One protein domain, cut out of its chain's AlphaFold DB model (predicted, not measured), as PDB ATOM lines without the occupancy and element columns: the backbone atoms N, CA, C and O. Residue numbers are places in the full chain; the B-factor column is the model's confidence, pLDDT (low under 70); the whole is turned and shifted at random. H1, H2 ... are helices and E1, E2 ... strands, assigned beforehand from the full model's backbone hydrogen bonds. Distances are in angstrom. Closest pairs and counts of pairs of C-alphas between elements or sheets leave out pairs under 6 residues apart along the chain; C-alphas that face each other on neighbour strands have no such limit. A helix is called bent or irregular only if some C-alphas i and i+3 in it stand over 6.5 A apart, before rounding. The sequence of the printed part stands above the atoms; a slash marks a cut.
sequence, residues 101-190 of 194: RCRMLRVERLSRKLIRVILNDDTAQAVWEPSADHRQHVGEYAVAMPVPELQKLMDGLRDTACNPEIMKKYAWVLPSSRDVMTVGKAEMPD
ATOM      1  N   ARG A 101     153.026 156.411 155.507       80.19
ATOM      2  CA  ARG A 101     153.393 155.834 154.220       80.19
ATOM      3  C   ARG A 101     153.455 156.847 153.074       80.19
ATOM      4  O   ARG A 101     154.419 156.845 152.319       80.19
ATOM      5  N   CYS A 102     152.425 157.680 152.901       81.81
ATOM      6  CA  CYS A 102     152.419 158.694 151.838       81.81
ATOM      7  C   CYS A 102     153.510 159.746 152.074       81.81
ATOM      8  O   CYS A 102     154.091 160.247 151.111       81.81
ATOM      9  N   ARG A 103     153.827 160.028 153.344       86.06
ATOM     10  CA  ARG A 103     154.996 160.820 153.732       86.06
ATOM     11  C   ARG A 103     156.289 160.154 153.261       86.06
ATOM     12  O   ARG A 103     157.052 160.806 152.556       86.06
ATOM     13  N   MET A 104     156.507 158.876 153.578       86.94
ATOM     14  CA  MET A 104     157.706 158.154 153.135       86.94
ATOM     15  C   MET A 104     157.814 158.093 151.612       86.94
ATOM     16  O   MET A 104     158.843 158.467 151.072       86.94
ATOM     17  N   LEU A 105     156.732 157.790 150.893       86.56
ATOM     18  CA  LEU A 105     156.734 157.806 149.425       86.56
ATOM     19  C   LEU A 105     157.152 159.169 148.843       86.56
ATOM     20  O   LEU A 105     157.774 159.241 147.783       86.56
ATOM     21  N   ARG A 106     156.816 160.274 149.518       88.12
ATOM     22  CA  ARG A 106     157.278 161.610 149.123       88.12
ATOM     23  C   ARG A 106     158.776 161.782 149.361       88.12
ATOM     24  O   ARG A 106     159.437 162.337 148.488       88.12
ATOM     25  N   VAL A 107     159.294 161.295 150.489       91.12
ATOM     26  CA  VAL A 107     160.739 161.255 150.766       91.12
ATOM     27  C   VAL A 107     161.457 160.466 149.672       91.12
ATOM     28  O   VAL A 107     162.365 161.012 149.061       91.12
ATOM     29  N   GLU A 108     160.983 159.265 149.327       89.94
ATOM     30  CA  GLU A 108     161.584 158.421 148.279       89.94
ATOM     31  C   GLU A 108     161.635 159.121 146.913       89.94
ATOM     32  O   GLU A 108     162.645 159.095 146.203       89.94
ATOM     33  N   ARG A 109     160.547 159.800 146.532       89.44
ATOM     34  CA  ARG A 109     160.478 160.548 145.267       89.44
ATOM     35  C   ARG A 109     161.413 161.752 145.251       89.44
ATOM     36  O   ARG A 109     162.010 162.040 144.216       89.44
ATOM     37  N   LEU A 110     161.513 162.477 146.363       93.06
ATOM     38  CA  LEU A 110     162.369 163.658 146.464       93.06
ATOM     39  C   LEU A 110     163.847 163.279 146.560       93.06
ATOM     40  O   LEU A 110     164.661 163.906 145.890       93.06
ATOM     41  N   SER A 111     164.190 162.221 147.298       93.75
ATOM     42  CA  SER A 111     165.560 161.709 147.340       93.75
ATOM     43  C   SER A 111     166.007 161.245 145.959       93.75
ATOM     44  O   SER A 111     167.132 161.521 145.570       93.75
ATOM     45  N   ARG A 112     165.125 160.615 145.164       91.06
ATOM     46  CA  ARG A 112     165.457 160.234 143.783       91.06
ATOM     47  C   ARG A 112     165.856 161.450 142.948       91.06
ATOM     48  O   ARG A 112     166.882 161.412 142.282       91.06
ATOM     49  N   LYS A 113     165.080 162.536 143.016       92.94
ATOM     50  CA  LYS A 113     165.409 163.792 142.321       92.94
ATOM     51  C   LYS A 113     166.739 164.373 142.800       92.94
ATOM     52  O   LYS A 113     167.538 164.795 141.978       92.94
ATOM     53  N   LEU A 114     166.979 164.362 144.110       95.56
ATOM     54  CA  LEU A 114     168.226 164.853 144.694       95.56
ATOM     55  C   LEU A 114     169.443 164.062 144.193       95.56
ATOM     56  O   LEU A 114     170.420 164.668 143.771       95.56
ATOM     57  N   ILE A 115     169.372 162.728 144.194       94.38
ATOM     58  CA  ILE A 115     170.472 161.869 143.731       94.38
ATOM     59  C   ILE A 115     170.774 162.099 142.246       94.38
ATOM     60  O   ILE A 115     171.944 162.232 141.893       94.38
ATOM     61  N   ARG A 116     169.747 162.240 141.397       93.69
ATOM     62  CA  ARG A 116     169.927 162.578 139.971       93.69
ATOM     63  C   ARG A 116     170.673 163.894 139.776       93.69
ATOM     64  O   ARG A 116     171.576 163.967 138.952       93.69
ATOM     65  N   VAL A 117     170.339 164.911 140.573       95.62
ATOM     66  CA  VAL A 117     171.018 166.215 140.536       95.62
ATOM     67  C   VAL A 117     172.468 166.107 141.012       95.62
ATOM     68  O   VAL A 117     173.356 166.632 140.352       95.62
ATOM     69  N   ILE A 118     172.725 165.412 142.126       95.81
ATOM     70  CA  ILE A 118     174.082 165.254 142.680       95.81
ATOM     71  C   ILE A 118     175.003 164.521 141.701       95.81
ATOM     72  O   ILE A 118     176.150 164.919 141.521       95.81
ATOM     73  N   LEU A 119     174.505 163.452 141.077       93.06
ATOM     74  CA  LEU A 119     175.274 162.641 140.132       93.06
ATOM     75  C   LEU A 119     175.269 163.202 138.710       93.06
ATOM     76  O   LEU A 119     175.975 162.673 137.855       93.06
ATOM     77  N   ASN A 120     174.491 164.261 138.464       93.56
ATOM     78  CA  ASN A 120     174.240 164.806 137.135       93.56
ATOM     79  C   ASN A 120     173.833 163.708 136.128       93.56
ATOM     80  O   ASN A 120     174.335 163.642 135.005       93.56
ATOM     81  N   ASP A 121     172.953 162.803 136.567       89.50
ATOM     82  CA  ASP A 121     172.508 161.640 135.804       89.50
ATOM     83  C   ASP A 121     171.015 161.386 136.050       89.50
ATOM     84  O   ASP A 121     170.611 160.957 137.132       89.50
ATOM     85  N   ASP A 122     170.189 161.606 135.026       87.62
ATOM     86  CA  ASP A 122     168.734 161.417 135.088       87.62
ATOM     87  C   ASP A 122     168.296 159.958 135.249       87.62
ATOM     88  O   ASP A 122     167.138 159.692 135.580       87.62
ATOM     89  N   THR A 123     169.206 159.011 135.040       86.31
ATOM     90  CA  THR A 123     168.955 157.581 135.237       86.31
ATOM     91  C   THR A 123     169.365 157.103 136.626       86.31
ATOM     92  O   THR A 123     168.962 156.015 137.025       86.31
ATOM     93  N   ALA A 124     170.090 157.911 137.409       89.31
ATOM     94  CA  ALA A 124     170.433 157.557 138.780       89.31
ATOM     95  C   ALA A 124     169.193 157.468 139.686       89.31
ATOM     96  O   ALA A 124     168.158 158.121 139.470       89.31
ATOM     97  N   GLN A 125     169.298 156.651 140.734       87.81
ATOM     98  CA  GLN A 125     168.189 156.342 141.624       87.81
ATOM     99  C   GLN A 125     168.582 156.403 143.099       87.81
ATOM    100  O   GLN A 125     169.655 155.972 143.511       87.81
ATOM    101  N   ALA A 126     167.649 156.900 143.913       91.19
ATOM    102  CA  ALA A 126     167.608 156.614 145.339       91.19
ATOM    103  C   ALA A 126     166.692 155.402 145.540       91.19
ATOM    104  O   ALA A 126     165.494 155.489 145.244       91.19
ATOM    105  N   VAL A 127     167.249 154.300 146.027       89.94
ATOM    106  CA  VAL A 127     166.527 153.055 146.296       89.94
ATOM    107  C   VAL A 127     166.284 152.945 147.793       89.94
ATOM    108  O   VAL A 127     167.200 153.122 148.593       89.94
ATOM    109  N   TRP A 128     165.035 152.667 148.157       90.00
ATOM    110  CA  TRP A 128     164.599 152.496 149.537       90.00
ATOM    111  C   TRP A 128     164.026 151.099 149.721       90.00
ATOM    112  O   TRP A 128     163.194 150.652 148.929       90.00
ATOM    113  N   GLU A 129     164.449 150.416 150.777       87.94
ATOM    114  CA  GLU A 129     164.054 149.043 151.064       87.94
ATOM    115  C   GLU A 129     163.566 148.944 152.518       87.94
ATOM    116  O   GLU A 129     164.335 149.244 153.426       87.94
ATOM    117  N   PRO A 130     162.304 148.551 152.778       85.12
ATOM    118  CA  PRO A 130     161.256 148.253 151.801       85.12
ATOM    119  C   PRO A 130     160.576 149.527 151.259       85.12
ATOM    120  O   PRO A 130     159.969 150.267 152.036       85.12
ATOM    121  N   SER A 131     160.530 149.720 149.933       83.88
ATOM    122  CA  SER A 131     159.904 150.906 149.312       83.88
ATOM    123  C   SER A 131     158.437 151.090 149.704       83.88
ATOM    124  O   SER A 131     157.619 150.170 149.619       83.88
ATOM    125  N   ALA A 132     158.083 152.305 150.107       81.44
ATOM    126  CA  ALA A 132     156.733 152.733 150.428       81.44
ATOM    127  C   ALA A 132     155.775 152.634 149.229       81.44
ATOM    128  O   ALA A 132     154.552 152.597 149.440       81.44
ATOM    129  N   ASP A 133     156.279 152.556 147.995       78.50
ATOM    130  CA  ASP A 133     155.453 152.239 146.837       78.50
ATOM    131  C   ASP A 133     155.116 150.736 146.791       78.50
ATOM    132  O   ASP A 133     155.944 149.874 147.052       78.50
ATOM    133  N   HIS A 134     153.858 150.402 146.491       64.44
ATOM    134  CA  HIS A 134     153.447 149.002 146.294       64.44
ATOM    135  C   HIS A 134     153.774 148.481 144.905       64.44
ATOM    136  O   HIS A 134     153.722 147.272 144.677       64.44
ATOM    137  N   ARG A 135     154.028 149.382 143.959       63.53
ATOM    138  CA  ARG A 135     154.459 148.970 142.634       63.53
ATOM    139  C   ARG A 135     155.846 148.376 142.760       63.53
ATOM    140  O   ARG A 135     156.707 148.971 143.404       63.53
ATOM    141  N   GLN A 136     156.044 147.214 142.143       54.41
ATOM    142  CA  GLN A 136     157.386 146.691 141.954       54.41
ATOM    143  C   GLN A 136     158.222 147.795 141.318       54.41
ATOM    144  O   GLN A 136     157.827 148.390 140.312       54.41
ATOM    145  N   HIS A 137     159.339 148.100 141.964       54.72
ATOM    146  CA  HIS A 137     160.352 148.961 141.399       54.72
ATOM    147  C   HIS A 137     160.883 148.237 140.159       54.72
ATOM    148  O   HIS A 137     161.673 147.304 140.266       54.72
ATOM    149  N   VAL A 138     160.381 148.604 138.982       54.72
ATOM    150  CA  VAL A 138     160.970 148.154 137.724       54.72
ATOM    151  C   VAL A 138     162.263 148.947 137.609       54.72
ATOM    152  O   VAL A 138     162.214 150.167 137.450       54.72
ATOM    153  N   GLY A 139     163.403 148.285 137.815       55.22
ATOM    154  CA  GLY A 139     164.706 148.903 137.594       55.22
ATOM    155  C   GLY A 139     164.710 149.534 136.205       55.22
ATOM    156  O   GLY A 139     164.346 148.877 135.232       55.22
ATOM    157  N   GLU A 140     165.056 150.820 136.116       56.06
ATOM    158  CA  GLU A 140     165.073 151.538 134.831       56.06
ATOM    159  C   GLU A 140     166.223 151.029 133.926       56.06
ATOM    160  O   GLU A 140     166.293 151.387 132.755       56.06
ATOM    161  N   TYR A 141     167.098 150.155 134.447       60.50
ATOM    162  CA  TYR A 141     168.242 149.553 133.764       60.50
ATOM    163  C   TYR A 141     168.540 148.128 134.281       60.50
ATOM    164  O   TYR A 141     168.189 147.769 135.406       60.50
ATOM    165  N   ALA A 142     169.211 147.316 133.451       61.94
ATOM    166  CA  ALA A 142     169.482 145.897 133.718       61.94
ATOM    167  C   ALA A 142     170.598 145.642 134.752       61.94
ATOM    168  O   ALA A 142     170.596 144.596 135.398       61.94
ATOM    169  N   VAL A 143     171.546 146.576 134.915       73.81
ATOM    170  CA  VAL A 143     172.672 146.449 135.858       73.81
ATOM    171  C   VAL A 143     172.855 147.749 136.643       73.81
ATOM    172  O   VAL A 143     173.212 148.783 136.076       73.81
ATOM    173  N   ALA A 144     172.596 147.680 137.949       82.62
ATOM    174  CA  ALA A 144     172.844 148.747 138.915       82.62
ATOM    175  C   ALA A 144     174.253 148.652 139.484       82.62
ATOM    176  O   ALA A 144     174.701 147.553 139.811       82.62
ATOM    177  N   MET A 145     174.895 149.794 139.723       88.25
ATOM    178  CA  MET A 145     176.026 149.871 140.642       88.25
ATOM    179  C   MET A 145     175.735 150.838 141.800       88.25
ATOM    180  O   MET A 145     175.167 151.911 141.569       88.25
ATOM    181  N   PRO A 146     176.099 150.482 143.046       90.69
ATOM    182  CA  PRO A 146     175.954 151.372 144.189       90.69
ATOM    183  C   PRO A 146     176.953 152.532 144.112       90.69
ATOM    184  O   PRO A 146     178.070 152.366 143.620       90.69
ATOM    185  N   VAL A 147     176.567 153.686 144.659       93.69
ATOM    186  CA  VAL A 147     177.437 154.860 144.821       93.69
ATOM    187  C   VAL A 147     177.771 155.037 146.311       93.69
ATOM    188  O   VAL A 147     177.013 155.694 147.036       93.69
ATOM    189  N   PRO A 148     178.862 154.427 146.813       93.81
ATOM    190  CA  PRO A 148     179.161 154.378 148.247       93.81
ATOM    191  C   PRO A 148     179.422 155.759 148.861       93.81
ATOM    192  O   PRO A 148     179.119 155.977 150.035       93.81
ATOM    193  N   GLU A 149     179.912 156.724 148.082       95.69
ATOM    194  CA  GLU A 149     180.159 158.099 148.524       95.69
ATOM    195  C   GLU A 149     178.874 158.798 148.993       95.69
ATOM    196  O   GLU A 149     178.917 159.666 149.867       95.69
ATOM    197  N   LEU A 150     177.716 158.389 148.462       96.19
ATOM    198  CA  LEU A 150     176.411 158.931 148.837       96.19
ATOM    199  C   LEU A 150     175.742 158.159 149.978       96.19
ATOM    200  O   LEU A 150     174.669 158.565 150.429       96.19
ATOM    201  N   GLN A 151     176.364 157.098 150.506       95.12
ATOM    202  CA  GLN A 151     175.759 156.294 151.570       95.12
ATOM    203  C   GLN A 151     175.503 157.123 152.834       95.12
ATOM    204  O   GLN A 151     174.399 157.096 153.367       95.12
ATOM    205  N   LYS A 152     176.463 157.962 153.251       95.06
ATOM    206  CA  LYS A 152     176.293 158.843 154.423       95.06
ATOM    207  C   LYS A 152     175.114 159.811 154.272       95.06
ATOM    208  O   LYS A 152     174.429 160.104 155.250       95.06
ATOM    209  N   LEU A 153     174.872 160.308 153.057       95.75
ATOM    210  CA  LEU A 153     173.722 161.166 152.763       95.75
ATOM    211  C   LEU A 153     172.415 160.377 152.887       95.75
ATOM    212  O   LEU A 153     171.467 160.853 153.510       95.75
ATOM    213  N   MET A 154     172.367 159.176 152.307       95.75
ATOM    214  CA  MET A 154     171.190 158.309 152.366       95.75
ATOM    215  C   MET A 154     170.864 157.882 153.801       95.75
ATOM    216  O   MET A 154     169.696 157.931 154.191       95.75
ATOM    217  N   ASP A 155     171.879 157.565 154.604       94.62
ATOM    218  CA  ASP A 155     171.722 157.251 156.024       94.62
ATOM    219  C   ASP A 155     171.159 158.451 156.794       94.62
ATOM    220  O   ASP A 155     170.170 158.308 157.506       94.62
ATOM    221  N   GLY A 156     171.693 159.659 156.575       94.94
ATOM    222  CA  GLY A 156     171.179 160.877 157.210       94.94
ATOM    223  C   GLY A 156     169.731 161.206 156.824       94.94
ATOM    224  O   GLY A 156     168.928 161.608 157.675       94.94
ATOM    225  N   LEU A 157     169.359 160.995 155.554       94.44
ATOM    226  CA  LEU A 157     167.973 161.129 155.095       94.44
ATOM    227  C   LEU A 157     167.062 160.107 155.775       94.44
ATOM    228  O   LEU A 157     165.977 160.475 156.229       94.44
ATOM    229  N   ARG A 158     167.495 158.845 155.865       93.00
ATOM    230  CA  ARG A 158     166.754 157.770 156.533       93.00
ATOM    231  C   ARG A 158     166.567 158.077 158.005       93.00
ATOM    232  O   ARG A 158     165.437 158.040 158.486       93.00
ATOM    233  N   ASP A 159     167.644 158.417 158.699       92.44
ATOM    234  CA  ASP A 159     167.626 158.690 160.130       92.44
ATOM    235  C   ASP A 159     166.693 159.855 160.430       92.44
ATOM    236  O   ASP A 159     165.888 159.758 161.343       92.44
ATOM    237  N   THR A 160     166.695 160.906 159.607       91.50
ATOM    238  CA  THR A 160     165.779 162.045 159.765       91.50
ATOM    239  C   THR A 160     164.329 161.679 159.431       91.50
ATOM    240  O   THR A 160     163.399 162.047 160.154       91.50
ATOM    241  N   ALA A 161     164.103 160.956 158.331       90.38
ATOM    242  CA  ALA A 161     162.765 160.596 157.874       90.38
ATOM    243  C   ALA A 161     162.079 159.596 158.817       90.38
ATOM    244  O   ALA A 161     160.884 159.743 159.084       90.38
ATOM    245  N   CYS A 162     162.822 158.636 159.357       89.25
ATOM    246  CA  CYS A 162     162.311 157.574 160.221       89.25
ATOM    247  C   CYS A 162     162.514 157.850 161.721       89.25
ATOM    248  O   CYS A 162     162.144 157.007 162.538       89.25
ATOM    249  N   ASN A 163     163.075 159.003 162.114       87.88
ATOM    250  CA  ASN A 163     163.272 159.333 163.527       87.88
ATOM    251  C   ASN A 163     161.918 159.393 164.269       87.88
ATOM    252  O   ASN A 163     161.082 160.240 163.929       87.88
ATOM    253  N   PRO A 164     161.709 158.580 165.323       83.38
ATOM    254  CA  PRO A 164     160.451 158.553 166.064       83.38
ATOM    255  C   PRO A 164     160.033 159.899 166.659       83.38
ATOM    256  O   PRO A 164     158.850 160.238 166.640       83.38
ATOM    257  N   GLU A 165     160.991 160.676 167.158       81.81
ATOM    258  CA  GLU A 165     160.732 161.982 167.763       81.81
ATOM    259  C   GLU A 165     160.357 163.013 166.701       81.81
ATOM    260  O   GLU A 165     159.397 163.759 166.884       81.81
ATOM    261  N   ILE A 166     161.033 163.015 165.546       83.94
ATOM    262  CA  ILE A 166     160.671 163.909 164.434       83.94
ATOM    263  C   ILE A 166     159.280 163.564 163.901       83.94
ATOM    264  O   ILE A 166     158.452 164.454 163.679       83.94
ATOM    265  N   MET A 167     159.014 162.270 163.719       80.44
ATOM    266  CA  MET A 167     157.732 161.764 163.238       80.44
ATOM    267  C   MET A 167     156.577 162.198 164.140       80.44
ATOM    268  O   MET A 167     155.583 162.724 163.640       80.44
ATOM    269  N   LYS A 168     156.731 162.053 165.459       74.69
ATOM    270  CA  LYS A 168     155.703 162.433 166.432       74.69
ATOM    271  C   LYS A 168     155.574 163.948 166.580       74.69
ATOM    272  O   LYS A 168     154.465 164.464 166.504       74.69
ATOM    273  N   LYS A 169     156.689 164.656 166.789       75.94
ATOM    274  CA  LYS A 169     156.698 166.078 167.173       75.94
ATOM    275  C   LYS A 169     156.400 167.023 166.014       75.94
ATOM    276  O   LYS A 169     155.736 168.032 166.216       75.94
ATOM    277  N   TYR A 170     156.913 166.723 164.821       78.62
ATOM    278  CA  TYR A 170     156.852 167.651 163.686       78.62
ATOM    279  C   TYR A 170     155.977 167.143 162.545       78.62
ATOM    280  O   TYR A 170     155.376 167.945 161.836       78.62
ATOM    281  N   ALA A 171     155.884 165.823 162.356       75.38
ATOM    282  CA  ALA A 171     155.078 165.241 161.285       75.38
ATOM    283  C   ALA A 171     153.727 164.685 161.756       75.38
ATOM    284  O   ALA A 171     152.919 164.315 160.905       75.38
ATOM    285  N   TRP A 172     153.479 164.646 163.071       72.75
ATOM    286  CA  TRP A 172     152.232 164.174 163.682       72.75
ATOM    287  C   TRP A 172     151.820 162.764 163.224       72.75
ATOM    288  O   TRP A 172     150.638 162.443 163.114       72.75
ATOM    289  N   VAL A 173     152.806 161.906 162.944       74.62
ATOM    290  CA  VAL A 173     152.610 160.514 162.515       74.62
ATOM    291  C   VAL A 173     153.268 159.543 163.487       74.62
ATOM    292  O   VAL A 173     154.312 159.826 164.072       74.62
ATOM    293  N   LEU A 174     152.659 158.365 163.635       72.38
ATOM    294  CA  LEU A 174     153.215 157.296 164.454       72.38
ATOM    295  C   LEU A 174     154.242 156.482 163.661       72.38
ATOM    296  O   LEU A 174     153.943 156.098 162.526       72.38
ATOM    297  N   PRO A 175     155.413 156.191 164.250       73.19
ATOM    298  CA  PRO A 175     156.357 155.240 163.684       73.19
ATOM    299  C   PRO A 175     155.738 153.846 163.615       73.19
ATOM    300  O   PRO A 175     155.010 153.421 164.514       73.19
ATOM    301  N   SER A 176     156.065 153.121 162.560       71.88
ATOM    302  CA  SER A 176     155.742 151.714 162.367       71.88
ATOM    303  C   SER A 176     157.007 150.862 162.441       71.88
ATOM    304  O   SER A 176     158.119 151.349 162.238       71.88
ATOM    305  N   SER A 177     156.852 149.556 162.676       71.62
ATOM    306  CA  SER A 177     157.972 148.602 162.619       71.62
ATOM    307  C   SER A 177     158.693 148.619 161.267       71.62
ATOM    308  O   SER A 177     159.890 148.360 161.194       71.62
ATOM    309  N   ARG A 178     157.980 148.980 160.196       72.62
ATOM    310  CA  ARG A 178     158.536 149.136 158.853       72.62
ATOM    311  C   ARG A 178     159.527 150.297 158.757       72.62
ATOM    312  O   ARG A 178     160.534 150.166 158.069       72.62
ATOM    313  N   ASP A 179     159.266 151.399 159.454       73.56
ATOM    314  CA  ASP A 179     160.125 152.588 159.409       73.56
ATOM    315  C   ASP A 179     161.504 152.302 160.031       73.56
ATOM    316  O   ASP A 179     162.515 152.813 159.558       73.56
ATOM    317  N   VAL A 180     161.557 151.411 161.030       72.44
ATOM    318  CA  VAL A 180     162.802 150.961 161.683       72.44
ATOM    319  C   VAL A 180     163.668 150.116 160.747       72.44
ATOM    320  O   VAL A 180     164.890 150.226 160.769       72.44
ATOM    321  N   MET A 181     163.036 149.296 159.905       77.19
ATOM    322  CA  MET A 181     163.717 148.388 158.971       77.19
ATOM    323  C   MET A 181     164.089 149.055 157.644       77.19
ATOM    324  O   MET A 181     164.659 148.404 156.775       77.19
ATOM    325  N   THR A 182     163.717 150.324 157.458       83.38
ATOM    326  CA  THR A 182     163.921 151.023 156.193       83.38
ATOM    327  C   THR A 182     165.384 151.421 156.033       83.38
ATOM    328  O   THR A 182     165.941 152.109 156.887       83.38
ATOM    329  N   VAL A 183     165.979 151.030 154.910       87.75
ATOM    330  CA  VAL A 183     167.322 151.421 154.479       87.75
ATOM    331  C   VAL A 183     167.253 152.158 153.145       87.75
ATOM    332  O   VAL A 183     166.326 151.953 152.358       87.75
ATOM    333  N   GLY A 184     168.222 153.039 152.903       89.44
ATOM    334  CA  GLY A 184     168.339 153.807 151.668       89.44
ATOM    335  C   GLY A 184     169.735 153.671 151.068       89.44
ATOM    336  O   GLY A 184     170.725 153.666 151.796       89.44
ATOM    337  N   LYS A 185     169.817 153.591 149.740       92.19
ATOM    338  CA  LYS A 185     171.075 153.590 148.979       92.19
ATOM    339  C   LYS A 185     170.929 154.381 147.683       92.19
ATOM    340  O   LYS A 185     169.822 154.544 147.164       92.19
ATOM    341  N   ALA A 186     172.045 154.883 147.171       92.06
ATOM    342  CA  ALA A 186     172.117 155.518 145.863       92.06
ATOM    343  C   ALA A 186     172.701 154.533 144.845       92.06
ATOM    344  O   ALA A 186     173.696 153.865 145.127       92.06
ATOM    345  N   GLU A 187     172.088 154.458 143.671       91.88
ATOM    346  CA  GLU A 187     172.507 153.593 142.572       91.88
ATOM    347  C   GLU A 187     172.539 154.375 141.255       91.88
ATOM    348  O   GLU A 187     171.797 155.344 141.068       91.88
ATOM    349  N   MET A 188     173.393 153.939 140.336       89.56
ATOM    350  CA  MET A 188     173.471 154.452 138.967       89.56
ATOM    351  C   MET A 188     173.687 153.296 137.975       89.56
ATOM    352  O   MET A 188     174.085 152.206 138.402       89.56
ATOM    353  N   PRO A 189     173.440 153.487 136.666       86.06
ATOM    354  CA  PRO A 189     173.695 152.436 135.685       86.06
ATOM    355  C   PRO A 189     175.186 152.100 135.587       86.06
ATOM    356  O   PRO A 189     176.031 152.998 135.525       86.06
ATOM    357  N   ASP A 190     175.511 150.810 135.484       83.81
ATOM    358  CA  ASP A 190     176.873 150.370 135.165       83.81
ATOM    359  C   ASP A 190     177.168 150.581 133.669       83.81
ATOM    360  O   ASP A 190     176.913 149.721 132.824       83.81
TER     361      ASP A 190
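Overview. This is residues 101 to 190 of the 194 residues of an uncharacterized protein of Colletotrichum chlorophyti (UniProt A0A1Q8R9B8). A small, twisted three-stranded sheet has two long helices, H1 and H2, side by side over one face and no named helix over the other. The short helices H3 and H4 lie beyond one end of the sheet, and residues 130 to 143 form a long loop. The 90 printed residues run H1 E1 E2 H2 H3 H4 E3, with sheet order E1 E3 E2, antiparallel; the class is mixed. The whole is compact, radius of gyration of the C-alphas 13.2 A, but elongated, spanning 40 by 26 by 18 A.

Along the chain. Begin with the sheet: E3, residues 183 to 189, runs 19.9 A to C-alpha 189 at (173.695, 152.436, 135.685); E1 is residues 125 to 129 and E2 residues 144 to 146. Find C-alpha 101 at (153.393, 155.834, 154.220); from there H1 runs 26.9 A to residue 119. H2, residues 148 to 162, spans 20.9 A and is irregular, with C-alphas 149 and 152 7.1 A apart. H3 is residues 164 to 169 and H4 residues 177 to 180.

Arrangement. Inner strand E3 pairs with E1, N 127 to O 185 at 2.8 A, and with E2, N 145 to O 188 at 2.9 A. H1 and H2 are on the same face, in two layers, helices over a sheet, at heights over the sheet of 6.7 A and 6.4 A. The closest C-alphas of H1 and E1 are Arg 112 and Ala 126, 4.5 A; of H2 and E3, Met 154 and Gly 184, 5.4 A. H1 and H2 are close but not clearly touching, Met 104 to Ala 161 at 7.3 A between closest C-alphas, at a shallow tilt of 24 degrees, opposite ways. H3 and H4 are not on the sheet. Every O i to N i+4 pair is within hydrogen-bond range in H1 and H3, 9 of 11 in H2; H4 is too short.

Size, cuts and confidence. The farthest C-alphas, Ala 142 and Lys 169, are 41.1 A apart. The printed part has no cut; the E1 to E2 link is long. Residues 134 to 142 have pLDDT under 70.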